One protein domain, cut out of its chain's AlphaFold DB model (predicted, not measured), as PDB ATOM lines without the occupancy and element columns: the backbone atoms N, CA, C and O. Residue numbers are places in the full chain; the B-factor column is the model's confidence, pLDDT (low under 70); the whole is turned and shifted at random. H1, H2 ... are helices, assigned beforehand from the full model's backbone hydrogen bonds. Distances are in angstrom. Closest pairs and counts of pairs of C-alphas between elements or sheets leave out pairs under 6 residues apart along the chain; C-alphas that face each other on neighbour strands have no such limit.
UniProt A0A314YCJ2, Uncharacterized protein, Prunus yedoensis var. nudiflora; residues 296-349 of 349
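AT A GLANCE: This is residues 296 to 349 of the 349 residues of an uncharacterized protein of Prunus yedoensis var. nudiflora (UniProt A0A314YCJ2). Two helices, H1 and then H2, meet near their ends in a corner, and a long stretch without a named element, residues 325 to 349, folds back past them and turns round near Gly 343. The printed part has 54 residues with two named helices, no named strand, and the class all helix. It is a loose rod, 44 by 18 by 14 A, with a radius of gyration of the C-alphas of 14.0 A.

HOW THE PARTS SIT: H1, residues 297 to 312, and H2, residues 314 to 324, are close but not clearly touching; their closest C-alphas, those of Ala 310 and Tyr 317, are 6.9 A apart. Their lines are about perpendicular, at 89 degrees. Every O i to N i+4 pair is within hydrogen-bond range in H2, and 10 of 12 in H1. Residues 338 to 339 pair antiparallel with residues 347 to 348.

IN THESE COORDINATES: H1 runs 20.2 A from C-alpha 297 at (0.744, -27.652, 27.702), with a kink of 29 degrees near residue 304. H2 runs 15.8 A to C-alpha 324 at (-5.119, -55.312, 39.300).

THE WHOLE: The two farthest C-alphas, those of Cys 326 and Gly 343, are 44.8 A apart. The printed part has no cut, and the link from H1 to H2 is tight. Residue 326 and residues 342 to 349 have pLDDT under 70.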
ATOM      1  N   TYR A 296      -0.466 -23.688  28.758       76.88
ATOM      2  CA  TYR A 296      -1.086 -24.779  29.528       76.88
ATOM      3  C   TYR A 296      -0.750 -26.194  29.022       76.88
ATOM      4  O   TYR A 296      -1.510 -27.129  29.247       76.88
ATOM      5  N   ASP A 297       0.397 -26.383  28.365       84.06
ATOM      6  CA  ASP A 297       0.744 -27.652  27.702       84.06
ATOM      7  C   ASP A 297       0.783 -28.845  28.664       84.06
ATOM      8  O   ASP A 297       0.438 -29.963  28.286       84.06
ATOM      9  N   LYS A 298       1.148 -28.598  29.929       84.38
ATOM     10  CA  LYS A 298       1.082 -29.607  30.987       84.38
ATOM     11  C   LYS A 298      -0.369 -30.016  31.262       84.38
ATOM     12  O   LYS A 298      -0.689 -31.192  31.217       84.38
ATOM     13  N   GLN A 299      -1.253 -29.044  31.467       84.25
ATOM     14  CA  GLN A 299      -2.669 -29.271  31.750       84.25
ATOM     15  C   GLN A 299      -3.398 -29.899  30.560       84.25
ATOM     16  O   GLN A 299      -4.242 -30.764  30.758       84.25
ATOM     17  N   LYS A 300      -3.070 -29.497  29.326       86.38
ATOM     18  CA  LYS A 300      -3.610 -30.126  28.113       86.38
ATOM     19  C   LYS A 300      -3.257 -31.605  28.070       86.38
ATOM     20  O   LYS A 300      -4.146 -32.423  27.877       86.38
ATOM     21  N   ARG A 301      -1.989 -31.934  28.330       87.50
ATOM     22  CA  ARG A 301      -1.519 -33.319  28.399       87.50
ATOM     23  C   ARG A 301      -2.222 -34.098  29.507       87.50
ATOM     24  O   ARG A 301      -2.736 -35.175  29.245       87.50
ATOM     25  N   ASP A 302      -2.334 -33.522  30.703       87.31
ATOM     26  CA  ASP A 302      -3.018 -34.163  31.831       87.31
ATOM     27  C   ASP A 302      -4.506 -34.430  31.509       87.31
ATOM     28  O   ASP A 302      -5.046 -35.490  31.836       87.31
ATOM     29  N   ILE A 303      -5.172 -33.505  30.807       87.06
ATOM     30  CA  ILE A 303      -6.562 -33.659  30.348       87.06
ATOM     31  C   ILE A 303      -6.678 -34.708  29.235       87.06
ATOM     32  O   ILE A 303      -7.616 -35.512  29.246       87.06
ATOM     33  N   GLU A 304      -5.754 -34.720  28.276       87.31
ATOM     34  CA  GLU A 304      -5.702 -35.726  27.212       87.31
ATOM     35  C   GLU A 304      -5.523 -37.130  27.797       87.31
ATOM     36  O   GLU A 304      -6.294 -38.045  27.485       87.31
ATOM     37  N   ASP A 305      -4.584 -37.280  28.725       84.62
ATOM     38  CA  ASP A 305      -4.262 -38.564  29.335       84.62
ATOM     39  C   ASP A 305      -5.372 -39.054  30.278       84.62
ATOM     40  O   ASP A 305      -5.657 -40.252  30.359       84.62
ATOM     41  N   THR A 306      -6.056 -38.135  30.963       84.62
ATOM     42  CA  THR A 306      -7.099 -38.489  31.936       84.62
ATOM     43  C   THR A 306      -8.463 -38.679  31.279       84.62
ATOM     44  O   THR A 306      -9.138 -39.684  31.504       84.62
ATOM     45  N   ILE A 307      -8.904 -37.716  30.467       86.00
ATOM     46  CA  ILE A 307     -10.270 -37.679  29.928       86.00
ATOM     47  C   ILE A 307     -10.321 -38.321  28.544       86.00
ATOM     48  O   ILE A 307     -11.190 -39.160  28.276       86.00
ATOM     49  N   LEU A 308      -9.410 -37.934  27.648       85.56
ATOM     50  CA  LEU A 308      -9.487 -38.326  26.242       85.56
ATOM     51  C   LEU A 308      -9.100 -39.798  26.042       85.56
ATOM     52  O   LEU A 308      -9.823 -40.517  25.345       85.56
ATOM     53  N   LEU A 309      -8.048 -40.285  26.709       84.50
ATOM     54  CA  LEU A 309      -7.683 -41.708  26.689       84.50
ATOM     55  C   LEU A 309      -8.772 -42.594  27.312       84.50
ATOM     56  O   LEU A 309      -9.167 -43.597  26.707       84.50
ATOM     57  N   ALA A 310      -9.332 -42.201  28.461       84.38
ATOM     58  CA  ALA A 310     -10.404 -42.955  29.118       84.38
ATOM     59  C   ALA A 310     -11.682 -43.040  28.258       84.38
ATOM     60  O   ALA A 310     -12.399 -44.044  28.291       84.38
ATOM     61  N   ARG A 311     -11.958 -42.005  27.451       83.81
ATOM     62  CA  ARG A 311     -13.085 -41.970  26.505       83.81
ATOM     63  C   ARG A 311     -12.817 -42.797  25.243       83.81
ATOM     64  O   ARG A 311     -13.731 -43.466  24.763       83.81
ATOM     65  N   ARG A 312     -11.598 -42.742  24.691       84.44
ATOM     66  CA  ARG A 312     -11.234 -43.376  23.409       84.44
ATOM     67  C   ARG A 312     -10.997 -44.880  23.532       84.44
ATOM     68  O   ARG A 312     -11.392 -45.627  22.639       84.44
ATOM     69  N   SER A 313     -10.391 -45.331  24.627       83.06
ATOM     70  CA  SER A 313     -10.066 -46.744  24.864       83.06
ATOM     71  C   SER A 313     -10.620 -47.251  26.203       83.06
ATOM     72  O   SER A 313      -9.854 -47.606  27.096       83.06
ATOM     73  N   PRO A 314     -11.955 -47.356  26.351       84.88
ATOM     74  CA  PRO A 314     -12.591 -47.784  27.600       84.88
ATOM     75  C   PRO A 314     -12.199 -49.206  28.036       84.88
ATOM     76  O   PRO A 314     -12.105 -49.489  29.229       84.88
ATOM     77  N   LYS A 315     -11.956 -50.095  27.064       84.94
ATOM     78  CA  LYS A 315     -11.651 -51.514  27.299       84.94
ATOM     79  C   LYS A 315     -10.328 -51.703  28.041       84.94
ATOM     80  O   LYS A 315     -10.291 -52.420  29.027       84.94
ATOM     81  N   THR A 316      -9.284 -50.983  27.631       86.25
ATOM     82  CA  THR A 316      -7.949 -51.067  28.237       86.25
ATOM     83  C   THR A 316      -7.974 -50.712  29.725       86.25
ATOM     84  O   THR A 316      -7.360 -51.403  30.530       86.25
ATOM     85  N   TYR A 317      -8.736 -49.685  30.110       84.81
ATOM     86  CA  TYR A 317      -8.894 -49.298  31.514       84.81
ATOM     87  C   TYR A 317      -9.659 -50.350  32.328       84.81
ATOM     88  O   TYR A 317      -9.257 -50.663  33.448       84.81
ATOM     89  N   ASP A 318     -10.710 -50.948  31.755       85.62
ATOM     90  CA  ASP A 318     -11.473 -52.016  32.415       85.62
ATOM     91  C   ASP A 318     -10.648 -53.301  32.575       85.62
ATOM     92  O   ASP A 318     -10.766 -53.981  33.595       85.62
ATOM     93  N   ASP A 319      -9.804 -53.626  31.593       87.44
ATOM     94  CA  ASP A 319      -8.916 -54.790  31.625       87.44
ATOM     95  C   ASP A 319      -7.819 -54.613  32.684       87.44
ATOM     96  O   ASP A 319      -7.550 -55.537  33.453       87.44
ATOM     97  N   ILE A 320      -7.247 -53.408  32.797       86.12
ATOM     98  CA  ILE A 320      -6.297 -53.063  33.863       86.12
ATOM     99  C   ILE A 320      -6.980 -53.152  35.230       86.12
ATOM    100  O   ILE A 320      -6.447 -53.802  36.129       86.12
ATOM    101  N   ALA A 321      -8.169 -52.565  35.392       85.44
ATOM    102  CA  ALA A 321      -8.912 -52.615  36.650       85.44
ATOM    103  C   ALA A 321      -9.236 -54.062  37.063       85.44
ATOM    104  O   ALA A 321      -9.085 -54.439  38.224       85.44
ATOM    105  N   ARG A 322      -9.607 -54.907  36.096       84.00
ATOM    106  CA  ARG A 322      -9.874 -56.333  36.317       84.00
ATOM    107  C   ARG A 322      -8.613 -57.140  36.629       84.00
ATOM    108  O   ARG A 322      -8.697 -58.101  37.384       84.00
ATOM    109  N   GLY A 323      -7.473 -56.772  36.045       84.81
ATOM    110  CA  GLY A 323      -6.192 -57.441  36.271       84.81
ATOM    111  C   GLY A 323      -5.499 -57.046  37.578       84.81
ATOM    112  O   GLY A 323      -4.671 -57.804  38.072       84.81
ATOM    113  N   THR A 324      -5.830 -55.882  38.140       83.69
ATOM    114  CA  THR A 324      -5.119 -55.312  39.300       83.69
ATOM    115  C   THR A 324      -5.935 -55.297  40.592       83.69
ATOM    116  O   THR A 324      -5.341 -55.329  41.669       83.69
ATOM    117  N   HIS A 325      -7.272 -55.312  40.531       75.44
ATOM    118  CA  HIS A 325      -8.125 -55.291  41.724       75.44
ATOM    119  C   HIS A 325      -8.788 -56.649  42.006       75.44
ATOM    120  O   HIS A 325      -9.334 -57.294  41.115       75.44
ATOM    121  N   CYS A 326      -8.843 -57.053  43.283       68.75
ATOM    122  CA  CYS A 326      -9.595 -58.246  43.715       68.75
ATOM    123  C   CYS A 326     -11.127 -58.066  43.653       68.75
ATOM    124  O   CYS A 326     -11.865 -59.049  43.658       68.75
ATOM    125  N   LYS A 327     -11.615 -56.820  43.615       76.88
ATOM    126  CA  LYS A 327     -13.021 -56.455  43.396       76.88
ATOM    127  C   LYS A 327     -13.074 -55.445  42.260       76.88
ATOM    128  O   LYS A 327     -12.323 -54.478  42.279       76.88
ATOM    129  N   PHE A 328     -13.934 -55.682  41.273       74.56
ATOM    130  CA  PHE A 328     -13.998 -54.823  40.097       74.56
ATOM    131  C   PHE A 328     -14.621 -53.467  40.441       74.56
ATOM    132  O   PHE A 328     -15.824 -53.367  40.678       74.56
ATOM    133  N   GLU A 329     -13.793 -52.432  40.410       77.06
ATOM    134  CA  GLU A 329     -14.194 -51.030  40.446       77.06
ATOM    135  C   GLU A 329     -13.573 -50.332  39.235       77.06
ATOM    136  O   GLU A 329     -12.417 -50.573  38.892       77.06
ATOM    137  N   SER A 330     -14.350 -49.498  38.539       77.69
ATOM    138  CA  SER A 330     -13.834 -48.787  37.368       77.69
ATOM    139  C   SER A 330     -12.896 -47.670  37.819       77.69
ATOM    140  O   SER A 330     -13.299 -46.795  38.581       77.69
ATOM    141  N   ASN A 331     -11.672 -47.665  37.296       76.81
ATOM    142  CA  ASN A 331     -10.678 -46.612  37.521       76.81
ATOM    143  C   ASN A 331     -10.911 -45.359  36.654       76.81
ATOM    144  O   ASN A 331     -10.051 -44.483  36.585       76.81
ATOM    145  N   ARG A 332     -12.050 -45.266  35.958       81.81
ATOM    146  CA  ARG A 332     -12.355 -44.124  35.094       81.81
ATOM    147  C   ARG A 332     -12.686 -42.887  35.931       81.81
ATOM    148  O   ARG A 332     -13.451 -42.996  36.896       81.81
ATOM    149  N   PRO A 333     -12.200 -41.697  35.538       80.25
ATOM    150  CA  PRO A 333     -12.545 -40.461  36.226       80.25
ATOM    151  C   PRO A 333     -14.059 -40.222  36.142       80.25
ATOM    152  O   PRO A 333     -14.648 -40.223  35.060       80.25
ATOM    153  N   ARG A 334     -14.707 -40.045  37.301       80.62
ATOM    154  CA  ARG A 334     -16.163 -39.809  37.396       80.62
ATOM    155  C   ARG A 334     -16.535 -38.347  37.173       80.62
ATOM    156  O   ARG A 334     -17.616 -38.059  36.669       80.62
ATOM    157  N   ALA A 335     -15.652 -37.447  37.583       84.12
ATOM    158  CA  ALA A 335     -15.768 -36.011  37.422       84.12
ATOM    159  C   ALA A 335     -14.357 -35.422  37.356       84.12
ATOM    160  O   ALA A 335     -13.425 -36.001  37.914       84.12
ATOM    161  N   VAL A 336     -14.222 -34.285  36.681       84.50
ATOM    162  CA  VAL A 336     -13.003 -33.473  36.680       84.50
ATOM    163  C   VAL A 336     -13.399 -32.087  37.153       84.50
ATOM    164  O   VAL A 336     -14.374 -31.518  36.655       84.50
ATOM    165  N   LEU A 337     -12.678 -31.589  38.152       86.94
ATOM    166  CA  LEU A 337     -12.866 -30.256  38.690       86.94
ATOM    167  C   LEU A 337     -11.864 -29.322  38.018       86.94
ATOM    168  O   LEU A 337     -10.668 -29.591  37.977       86.94
ATOM    169  N   PHE A 338     -12.379 -28.233  37.470       82.94
ATOM    170  CA  PHE A 338     -11.575 -27.180  36.884       82.94
ATOM    171  C   PHE A 338     -11.669 -25.977  37.831       82.94
ATOM    172  O   PHE A 338     -12.750 -25.399  37.966       82.94
ATOM    173  N   GLU A 339     -10.559 -25.586  38.464       82.88
ATOM    174  CA  GLU A 339     -10.492 -24.408  39.339       82.88
ATOM    175  C   GLU A 339      -9.617 -23.287  38.758       82.88
ATOM    176  O   GLU A 339      -8.605 -23.518  38.097       82.88
ATOM    177  N   GLY A 340      -9.991 -22.026  38.979       78.88
ATOM    178  CA  GLY A 340      -9.193 -20.892  38.515       78.88
ATOM    179  C   GLY A 340      -9.765 -19.534  38.926       78.88
ATOM    180  O   GLY A 340     -10.967 -19.428  39.183       78.88
ATOM    181  N   PRO A 341      -8.929 -18.481  39.008       75.62
ATOM    182  CA  PRO A 341      -9.395 -17.126  39.281       75.62
ATOM    183  C   PRO A 341     -10.294 -16.608  38.144       75.62
ATOM    184  O   PRO A 341     -10.104 -16.990  36.985       75.62
ATOM    185  N   PRO A 342     -11.275 -15.733  38.439       68.50
ATOM    186  CA  PRO A 342     -12.224 -15.252  37.440       68.50
ATOM    187  C   PRO A 342     -11.485 -14.523  36.311       68.50
ATOM    188  O   PRO A 342     -10.812 -13.521  36.541       68.50
ATOM    189  N   GLY A 343     -11.595 -15.052  35.091       64.75
ATOM    190  CA  GLY A 343     -10.905 -14.539  33.903       64.75
ATOM    191  C   GLY A 343      -9.611 -15.272  33.524       64.75
ATOM    192  O   GLY A 343      -9.078 -15.001  32.451       64.75
ATOM    193  N   ALA A 344      -9.123 -16.219  34.334       61.16
ATOM    194  CA  ALA A 344      -8.010 -17.088  33.957       61.16
ATOM    195  C   ALA A 344      -8.507 -18.423  33.367       61.16
ATOM    196  O   ALA A 344      -9.483 -18.989  33.869       61.16
ATOM    197  N   PRO A 345      -7.827 -18.961  32.337       59.41
ATOM    198  CA  PRO A 345      -8.052 -20.323  31.876       59.41
ATOM    199  C   PRO A 345      -7.824 -21.312  33.019       59.41
ATOM    200  O   PRO A 345      -6.864 -21.205  33.787       59.41
ATOM    201  N   ILE A 346      -8.761 -22.243  33.134       52.03
ATOM    202  CA  ILE A 346      -8.984 -23.035  34.330       52.03
ATOM    203  C   ILE A 346      -7.871 -24.082  34.516       52.03
ATOM    204  O   ILE A 346      -7.487 -24.766  33.567       52.03
ATOM    205  N   LYS A 347      -7.339 -24.200  35.733       47.31
ATOM    206  CA  LYS A 347      -6.282 -25.141  36.116       47.31
ATOM    207  C   LYS A 347      -6.935 -26.420  36.681       47.31
ATOM    208  O   LYS A 347      -7.725 -26.322  37.616       47.31
ATOM    209  N   PRO A 348      -6.659 -27.609  36.122       50.53
ATOM    210  CA  PRO A 348      -7.019 -28.869  36.759       50.53
ATOM    211  C   PRO A 348      -6.047 -29.146  37.921       50.53
ATOM    212  O   PRO A 348      -4.835 -28.955  37.761       50.53
ATOM    213  N   GLU A 349      -6.583 -29.543  39.077       45.88
ATOM    214  CA  GLU A 349      -5.832 -30.147  40.192       45.88
ATOM    215  C   GLU A 349      -5.954 -31.670  40.188       45.88
ATOM    216  O   GLU A 349      -7.057 -32.178  39.864       45.88
TER     217      GLU A 349